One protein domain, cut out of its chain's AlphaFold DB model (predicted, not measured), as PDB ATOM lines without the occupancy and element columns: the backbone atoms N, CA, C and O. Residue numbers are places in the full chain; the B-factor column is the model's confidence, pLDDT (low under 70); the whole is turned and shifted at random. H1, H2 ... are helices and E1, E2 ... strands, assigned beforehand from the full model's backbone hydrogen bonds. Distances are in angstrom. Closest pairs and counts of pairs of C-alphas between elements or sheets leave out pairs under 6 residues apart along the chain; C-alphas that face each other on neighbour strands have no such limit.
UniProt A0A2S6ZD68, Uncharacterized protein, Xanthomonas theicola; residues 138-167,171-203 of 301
ATOM      1  N   ALA A 138     -36.866 -27.723 -18.547       34.00
ATOM      2  CA  ALA A 138     -35.799 -27.704 -17.537       34.00
ATOM      3  C   ALA A 138     -34.772 -26.593 -17.774       34.00
ATOM      4  O   ALA A 138     -33.793 -26.845 -18.455       34.00
ATOM      5  N   HIS A 139     -34.940 -25.392 -17.199       46.28
ATOM      6  CA  HIS A 139     -33.856 -24.388 -17.163       46.28
ATOM      7  C   HIS A 139     -33.930 -23.461 -15.937       46.28
ATOM      8  O   HIS A 139     -34.040 -22.244 -16.048       46.28
ATOM      9  N   ALA A 140     -33.803 -24.020 -14.733       54.06
ATOM     10  CA  ALA A 140     -33.176 -23.246 -13.662       54.06
ATOM     11  C   ALA A 140     -31.678 -23.080 -13.991       54.06
ATOM     12  O   ALA A 140     -31.106 -23.930 -14.680       54.06
ATOM     13  N   ASN A 141     -31.053 -21.991 -13.527       63.59
ATOM     14  CA  ASN A 141     -29.617 -21.740 -13.708       63.59
ATOM     15  C   ASN A 141     -28.814 -23.003 -13.378       63.59
ATOM     16  O   ASN A 141     -28.802 -23.442 -12.229       63.59
ATOM     17  N   SER A 142     -28.191 -23.608 -14.385       71.44
ATOM     18  CA  SER A 142     -27.570 -24.927 -14.258       71.44
ATOM     19  C   SER A 142     -26.218 -24.949 -14.942       71.44
ATOM     20  O   SER A 142     -26.055 -24.423 -16.039       71.44
ATOM     21  N   PHE A 143     -25.239 -25.581 -14.302       77.94
ATOM     22  CA  PHE A 143     -23.945 -25.876 -14.905       77.94
ATOM     23  C   PHE A 143     -23.963 -27.322 -15.389       77.94
ATOM     24  O   PHE A 143     -23.882 -28.253 -14.595       77.94
ATOM     25  N   GLY A 144     -24.143 -27.501 -16.698       71.56
ATOM     26  CA  GLY A 144     -24.251 -28.817 -17.329       71.56
ATOM     27  C   GLY A 144     -22.906 -29.475 -17.632       71.56
ATOM     28  O   GLY A 144     -22.872 -30.662 -17.942       71.56
ATOM     29  N   ALA A 145     -21.800 -28.729 -17.554       79.00
ATOM     30  CA  ALA A 145     -20.458 -29.256 -17.756       79.00
ATOM     31  C   ALA A 145     -19.481 -28.702 -16.716       79.00
ATOM     32  O   ALA A 145     -19.420 -27.493 -16.485       79.00
ATOM     33  N   PHE A 146     -18.684 -29.603 -16.146       85.50
ATOM     34  CA  PHE A 146     -17.599 -29.313 -15.219       85.50
ATOM     35  C   PHE A 146     -16.388 -30.148 -15.641       85.50
ATOM     36  O   PHE A 146     -16.471 -31.376 -15.684       85.50
ATOM     37  N   LYS A 147     -15.280 -29.498 -15.996       86.31
ATOM     38  CA  LYS A 147     -14.020 -30.155 -16.370       86.31
ATOM     39  C   LYS A 147     -12.911 -29.659 -15.445       86.31
ATOM     40  O   LYS A 147     -12.703 -28.454 -15.345       86.31
ATOM     41  N   ALA A 148     -12.227 -30.586 -14.775       87.75
ATOM     42  CA  ALA A 148     -11.135 -30.293 -13.851       87.75
ATOM     43  C   ALA A 148     -10.141 -31.459 -13.807       87.75
ATOM     44  O   ALA A 148     -10.503 -32.567 -13.407       87.75
ATOM     45  N   GLY A 149      -8.888 -31.192 -14.175       84.00
ATOM     46  CA  GLY A 149      -7.801 -32.168 -14.090       84.00
ATOM     47  C   GLY A 149      -7.967 -33.414 -14.961       84.00
ATOM     48  O   GLY A 149      -8.933 -33.590 -15.695       84.00
ATOM     49  N   ILE A 150      -6.960 -34.285 -14.889       82.44
ATOM     50  CA  ILE A 150      -6.918 -35.562 -15.626       82.44
ATOM     51  C   ILE A 150      -6.529 -36.711 -14.690       82.44
ATOM     52  O   ILE A 150      -7.055 -37.818 -14.785       82.44
ATOM     53  N   ARG A 151      -5.588 -36.470 -13.767       75.50
ATOM     54  CA  ARG A 151      -5.071 -37.477 -12.832       75.50
ATOM     55  C   ARG A 151      -5.668 -37.251 -11.449       75.50
ATOM     56  O   ARG A 151      -5.560 -36.160 -10.910       75.50
ATOM     57  N   TYR A 152      -6.221 -38.305 -10.853       82.38
ATOM     58  CA  TYR A 152      -6.912 -38.238  -9.558       82.38
ATOM     59  C   TYR A 152      -6.024 -37.794  -8.378       82.38
ATOM     60  O   TYR A 152      -6.545 -37.395  -7.343       82.38
ATOM     61  N   ASN A 153      -4.695 -37.884  -8.511       85.50
ATOM     62  CA  ASN A 153      -3.720 -37.536  -7.474       85.50
ATOM     63  C   ASN A 153      -2.916 -36.258  -7.778       85.50
ATOM     64  O   ASN A 153      -1.922 -35.997  -7.101       85.50
ATOM     65  N   ILE A 154      -3.307 -35.490  -8.797       84.00
ATOM     66  CA  ILE A 154      -2.691 -34.207  -9.142       84.00
ATOM     67  C   ILE A 154      -3.760 -33.133  -8.975       84.00
ATOM     68  O   ILE A 154      -4.828 -33.224  -9.577       84.00
ATOM     69  N   ILE A 155      -3.474 -32.126  -8.148       87.44
ATOM     70  CA  ILE A 155      -4.349 -30.958  -8.011       87.44
ATOM     71  C   ILE A 155      -4.335 -30.219  -9.359       87.44
ATOM     72  O   ILE A 155      -3.245 -29.913  -9.840       87.44
ATOM     73  N   PRO A 156      -5.494 -29.978  -9.991       87.50
ATOM     74  CA  PRO A 156      -5.540 -29.321 -11.290       87.50
ATOM     75  C   PRO A 156      -5.207 -27.832 -11.188       87.50
ATOM     76  O   PRO A 156      -5.587 -27.176 -10.218       87.50
ATOM     77  N   ASP A 157      -4.550 -27.312 -12.224       87.38
ATOM     78  CA  ASP A 157      -4.229 -25.887 -12.341       87.38
ATOM     79  C   ASP A 157      -5.468 -25.043 -12.692       87.38
ATOM     80  O   ASP A 157      -5.562 -23.880 -12.297       87.38
ATOM     81  N   ASP A 158      -6.439 -25.632 -13.401       86.25
ATOM     82  CA  ASP A 158      -7.658 -24.964 -13.852       86.25
ATOM     83  C   ASP A 158      -8.920 -25.836 -13.744       86.25
ATOM     84  O   ASP A 158      -8.889 -27.071 -13.693       86.25
ATOM     85  N   VAL A 159     -10.058 -25.142 -13.688       85.88
ATOM     86  CA  VAL A 159     -11.402 -25.719 -13.710       85.88
ATOM     87  C   VAL A 159     -12.248 -24.914 -14.686       85.88
ATOM     88  O   VAL A 159     -12.387 -23.700 -14.542       85.88
ATOM     89  N   ALA A 160     -12.874 -25.599 -15.641       86.88
ATOM     90  CA  ALA A 160     -13.811 -25.001 -16.579       86.88
ATOM     91  C   ALA A 160     -15.242 -25.463 -16.280       86.88
ATOM     92  O   ALA A 160     -15.539 -26.660 -16.260       86.88
ATOM     93  N   MET A 161     -16.147 -24.499 -16.101       85.38
ATOM     94  CA  MET A 161     -17.579 -24.739 -15.929       85.38
ATOM     95  C   MET A 161     -18.357 -24.090 -17.067       85.38
ATOM     96  O   MET A 161     -18.104 -22.941 -17.425       85.38
ATOM     97  N   ALA A 162     -19.324 -24.812 -17.627       83.06
ATOM     98  CA  ALA A 162     -20.256 -24.268 -18.606       83.06
ATOM     99  C   ALA A 162     -21.690 -24.626 -18.219       83.06
ATOM    100  O   ALA A 162     -21.976 -25.729 -17.746       83.06
ATOM    101  N   GLY A 163     -22.589 -23.672 -18.417       77.06
ATOM    102  CA  GLY A 163     -23.962 -23.768 -17.963       77.06
ATOM    103  C   GLY A 163     -24.921 -22.922 -18.779       77.06
ATOM    104  O   GLY A 163     -24.505 -22.108 -19.602       77.06
ATOM    105  N   THR A 164     -26.203 -23.124 -18.510       76.50
ATOM    106  CA  THR A 164     -27.309 -22.369 -19.087       76.50
ATOM    107  C   THR A 164     -27.944 -21.521 -17.997       76.50
ATOM    108  O   THR A 164     -28.241 -22.006 -16.903       76.50
ATOM    109  N   ILE A 165     -28.165 -20.248 -18.310       75.19
ATOM    110  CA  ILE A 165     -28.837 -19.292 -17.431       75.19
ATOM    111  C   ILE A 165     -30.238 -19.059 -17.987       75.19
ATOM    112  O   ILE A 165     -30.388 -18.638 -19.134       75.19
ATOM    113  N   GLY A 166     -31.250 -19.335 -17.168       72.06
ATOM    114  CA  GLY A 166     -32.646 -19.023 -17.457       72.06
ATOM    115  C   GLY A 166     -33.050 -17.745 -16.728       72.06
ATOM    116  O   GLY A 166     -32.728 -17.574 -15.552       72.06
ATOM    117  N   ALA A 167     -33.742 -16.834 -17.410       70.50
ATOM    118  CA  ALA A 167     -34.193 -15.578 -16.817       70.50
ATOM    119  C   ALA A 167     -35.500 -15.100 -17.451       70.50
ATOM    120  O   ALA A 167     -35.615 -15.090 -18.679       70.50
ATOM    121  N   MET A 171     -34.797  -9.560 -15.661       79.50
ATOM    122  CA  MET A 171     -33.965 -10.155 -14.594       79.50
ATOM    123  C   MET A 171     -32.532 -10.514 -15.025       79.50
ATOM    124  O   MET A 171     -31.644 -10.684 -14.186       79.50
ATOM    125  N   ARG A 172     -32.282 -10.648 -16.333       78.19
ATOM    126  CA  ARG A 172     -31.053 -11.256 -16.879       78.19
ATOM    127  C   ARG A 172     -29.767 -10.557 -16.443       78.19
ATOM    128  O   ARG A 172     -28.849 -11.215 -15.963       78.19
ATOM    129  N   GLN A 173     -29.721  -9.231 -16.557       79.75
ATOM    130  CA  GLN A 173     -28.518  -8.458 -16.234       79.75
ATOM    131  C   GLN A 173     -28.181  -8.507 -14.738       79.75
ATOM    132  O   GLN A 173     -27.012  -8.585 -14.366       79.75
ATOM    133  N   GLN A 174     -29.199  -8.560 -13.874       81.81
ATOM    134  CA  GLN A 174     -28.996  -8.746 -12.438       81.81
ATOM    135  C   GLN A 174     -28.423 -10.137 -12.125       81.81
ATOM    136  O   GLN A 174     -27.506 -10.249 -11.313       81.81
ATOM    137  N   ILE A 175     -28.914 -11.189 -12.792       81.81
ATOM    138  CA  ILE A 175     -28.385 -12.555 -12.638       81.81
ATOM    139  C   ILE A 175     -26.926 -12.622 -13.109       81.81
ATOM    140  O   ILE A 175     -26.078 -13.189 -12.422       81.81
ATOM    141  N   PHE A 176     -26.612 -11.995 -14.244       84.06
ATOM    142  CA  PHE A 176     -25.253 -11.919 -14.779       84.06
ATOM    143  C   PHE A 176     -24.294 -11.195 -13.827       84.06
ATOM    144  O   PHE A 176     -23.204 -11.702 -13.554       84.06
ATOM    145  N   ALA A 177     -24.706 -10.050 -13.279       83.25
ATOM    146  CA  ALA A 177     -23.926  -9.318 -12.283       83.25
ATOM    147  C   ALA A 177     -23.711 -10.146 -11.005       83.25
ATOM    148  O   ALA A 177     -22.592 -10.216 -10.497       83.25
ATOM    149  N   GLY A 178     -24.755 -10.829 -10.522       83.25
ATOM    150  CA  GLY A 178     -24.674 -11.708  -9.356       83.25
ATOM    151  C   GLY A 178     -23.699 -12.870  -9.551       83.25
ATOM    152  O   GLY A 178     -22.885 -13.138  -8.673       83.25
ATOM    153  N   LEU A 179     -23.721 -13.526 -10.717       83.69
ATOM    154  CA  LEU A 179     -22.798 -14.622 -11.031       83.69
ATOM    155  C   LEU A 179     -21.341 -14.161 -11.077       83.69
ATOM    156  O   LEU A 179     -20.478 -14.843 -10.524       83.69
ATOM    157  N   LYS A 180     -21.069 -12.998 -11.684       84.38
ATOM    158  CA  LYS A 180     -19.724 -12.401 -11.684       84.38
ATOM    159  C   LYS A 180     -19.256 -12.123 -10.254       84.38
ATOM    160  O   LYS A 180     -18.184 -12.582  -9.874       84.38
ATOM    161  N   ALA A 181     -20.101 -11.491  -9.438       84.25
ATOM    162  CA  ALA A 181     -19.778 -11.182  -8.047       84.25
ATOM    163  C   ALA A 181     -19.506 -12.441  -7.202       84.25
ATOM    164  O   ALA A 181     -18.548 -12.470  -6.432       84.25
ATOM    165  N   VAL A 182     -20.311 -13.502  -7.354       84.75
ATOM    166  CA  VAL A 182     -20.097 -14.777  -6.644       84.75
ATOM    167  C   VAL A 182     -18.789 -15.437  -7.079       84.75
ATOM    168  O   VAL A 182     -18.032 -15.895  -6.224       84.75
ATOM    169  N   ALA A 183     -18.502 -15.468  -8.383       83.19
ATOM    170  CA  ALA A 183     -17.274 -16.055  -8.910       83.19
ATOM    171  C   ALA A 183     -16.026 -15.306  -8.410       83.19
ATOM    172  O   ALA A 183     -15.079 -15.929  -7.930       83.19
ATOM    173  N   GLU A 184     -16.050 -13.972  -8.453       83.50
ATOM    174  CA  GLU A 184     -14.975 -13.120  -7.936       83.50
ATOM    175  C   GLU A 184     -14.781 -13.308  -6.428       83.50
ATOM    176  O   GLU A 184     -13.652 -13.481  -5.969       83.50
ATOM    177  N   HIS A 185     -15.870 -13.348  -5.654       83.56
ATOM    178  CA  HIS A 185     -15.797 -13.554  -4.208       83.56
ATOM    179  C   HIS A 185     -15.239 -14.937  -3.846       83.56
ATOM    180  O   HIS A 185     -14.387 -15.042  -2.963       83.56
ATOM    181  N   ALA A 186     -15.668 -15.991  -4.546       79.31
ATOM    182  CA  ALA A 186     -15.154 -17.345  -4.345       79.31
ATOM    183  C   ALA A 186     -13.652 -17.452  -4.671       79.31
ATOM    184  O   ALA A 186     -12.926 -18.201  -4.015       79.31
ATOM    185  N   ALA A 187     -13.171 -16.681  -5.648       80.62
ATOM    186  CA  ALA A 187     -11.764 -16.655  -6.036       80.62
ATOM    187  C   ALA A 187     -10.881 -15.772  -5.136       80.62
ATOM    188  O   ALA A 187      -9.673 -16.008  -5.058       80.62
ATOM    189  N   ALA A 188     -11.472 -14.810  -4.419       71.31
ATOM    190  CA  ALA A 188     -10.812 -13.656  -3.798       71.31
ATOM    191  C   ALA A 188      -9.612 -13.943  -2.874       71.31
ATOM    192  O   ALA A 188      -8.860 -13.022  -2.564       71.31
ATOM    193  N   GLN A 189      -9.417 -15.181  -2.413       68.25
ATOM    194  CA  GLN A 189      -8.322 -15.513  -1.498       68.25
ATOM    195  C   GLN A 189      -7.133 -16.231  -2.144       68.25
ATOM    196  O   GLN A 189      -6.008 -16.037  -1.683       68.25
ATOM    197  N   ARG A 190      -7.347 -17.114  -3.131       77.06
ATOM    198  CA  ARG A 190      -6.299 -18.044  -3.622       77.06
ATOM    199  C   ARG A 190      -6.460 -18.481  -5.077       77.06
ATOM    200  O   ARG A 190      -5.733 -19.366  -5.518       77.06
ATOM    201  N   ALA A 191      -7.402 -17.901  -5.811       80.19
ATOM    202  CA  ALA A 191      -7.653 -18.255  -7.197       80.19
ATOM    203  C   ALA A 191      -7.961 -17.006  -8.023       80.19
ATOM    204  O   ALA A 191      -8.151 -15.908  -7.502       80.19
ATOM    205  N   LYS A 192      -8.029 -17.190  -9.337       81.50
ATOM    206  CA  LYS A 192      -8.613 -16.225 -10.262       81.50
ATOM    207  C   LYS A 192      -9.880 -16.856 -10.828       81.50
ATOM    208  O   LYS A 192      -9.845 -18.016 -11.224       81.50
ATOM    209  N   ALA A 193     -10.977 -16.108 -10.868       80.94
ATOM    210  CA  ALA A 193     -12.174 -16.506 -11.598       80.94
ATOM    211  C   ALA A 193     -12.340 -15.615 -12.826       80.94
ATOM    212  O   ALA A 193     -12.268 -14.391 -12.727       80.94
ATOM    213  N   GLU A 194     -12.586 -16.234 -13.976       81.00
ATOM    214  CA  GLU A 194     -12.958 -15.547 -15.210       81.00
ATOM    215  C   GLU A 194     -14.384 -15.963 -15.577       81.00
ATOM    216  O   GLU A 194     -14.642 -17.094 -15.986       81.00
ATOM    217  N   ALA A 195     -15.338 -15.052 -15.378       78.31
ATOM    218  CA  ALA A 195     -16.743 -15.289 -15.686       78.31
ATOM    219  C   ALA A 195     -17.084 -14.730 -17.073       78.31
ATOM    220  O   ALA A 195     -17.384 -13.544 -17.235       78.31
ATOM    221  N   HIS A 196     -17.070 -15.604 -18.081       78.69
ATOM    222  CA  HIS A 196     -17.539 -15.275 -19.425       78.69
ATOM    223  C   HIS A 196     -19.056 -15.403 -19.504       78.69
ATOM    224  O   HIS A 196     -19.603 -16.488 -19.694       78.69
ATOM    225  N   VAL A 197     -19.732 -14.267 -19.371       73.12
ATOM    226  CA  VAL A 197     -21.164 -14.155 -19.623       73.12
ATOM    227  C   VAL A 197     -21.350 -13.465 -20.977       73.12
ATOM    228  O   VAL A 197     -20.682 -12.455 -21.195       73.12
ATOM    229  N   PRO A 198     -22.183 -13.989 -21.896       69.06
ATOM    230  CA  PRO A 198     -22.369 -13.379 -23.210       69.06
ATOM    231  C   PRO A 198     -22.837 -11.922 -23.107       69.06
ATOM    232  O   PRO A 198     -23.756 -11.627 -22.346       69.06
ATOM    233  N   ASP A 199     -22.256 -11.038 -23.922       60.09
ATOM    234  CA  ASP A 199     -22.690  -9.633 -24.038       60.09
ATOM    235  C   ASP A 199     -24.025  -9.490 -24.787       60.09
ATOM    236  O   ASP A 199     -24.655  -8.436 -24.770       60.09
ATOM    237  N   GLN A 200     -24.451 -10.549 -25.481       60.59
ATOM    238  CA  GLN A 200     -25.711 -10.573 -26.210       60.59
ATOM    239  C   GLN A 200     -26.858 -10.966 -25.286       60.59
ATOM    240  O   GLN A 200     -26.748 -11.913 -24.506       60.59
ATOM    241  N   ASP A 201     -27.999 -10.306 -25.470       64.88
ATOM    242  CA  ASP A 201     -29.198 -10.483 -24.653       64.88
ATOM    243  C   ASP A 201     -29.833 -11.874 -24.745       64.88
ATOM    244  O   ASP A 201     -30.851 -12.078 -24.099       64.88
ATOM    245  N   GLY A 202     -29.257 -12.835 -25.480       71.25
ATOM    246  CA  GLY A 202     -29.781 -14.188 -25.701       71.25
ATOM    247  C   GLY A 202     -31.220 -14.194 -26.233       71.25
ATOM    248  O   GLY A 202     -31.714 -13.189 -26.742       71.25
ATOM    249  N   ASN A 203     -31.916 -15.325 -26.103       79.62
ATOM    250  CA  ASN A 203     -33.341 -15.371 -26.439       79.62
ATOM    251  C   ASN A 203     -34.138 -14.577 -25.396       79.62
ATOM    252  O   ASN A 203     -33.903 -14.788 -24.197       79.62
TER     253      ASN A 203
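What this domain is: This is residues 138 to 167 and 171 to 203 of the 301 residues of an uncharacterized protein of Xanthomonas theicola (UniProt A0A2S6ZD68). A two-stranded hairpin, E1 and E2, has one helix, H1, running roughly alongside it, and the unnamed residues 188 to 203 fold back along H1. Residues 150 to 155, in the hairpin's loop, stick out at one end. The printed part has 63 residues, with two named strands and then one named helix, in the order E1, E2, H1; the sheet, E1 - E2, is antiparallel. The class is mixed, with under half of the residues in named elements; the whole is loose, with a radius of gyration of the C-alphas of 13.7 A and spans of 41 by 27 by 18 A.

Where its parts are: E1, residues 142 to 148, is 17.3 A long and begins at C-alpha 142 (-27.570, -24.927, -14.258). E2, residues 159 to 164, is 17.1 A long. H1, residues 172 to 187, is 22.8 A long and ends at C-alpha 187 (-11.764, -16.655, -6.036).

How they stand to each other: E1 and E2 form a hairpin, antiparallel at 164 degrees between directions; N 147 and O 160 are within hydrogen-bond range at 2.9 A. E1 and H1 are apart. Every O i to N i+4 pair in H1 is within hydrogen-bond range.

The domain as a whole: The two C-alphas farthest apart, of Asn 153 and Asn 203, are 41.6 A apart. Residues 168 to 170 are not printed; C-alphas 167 and 171 are 5.9 A apart across this cut. The link from E1 to E2 is short. pLDDT is under 70 at residues 138 to 141, 189 and 198 to 201.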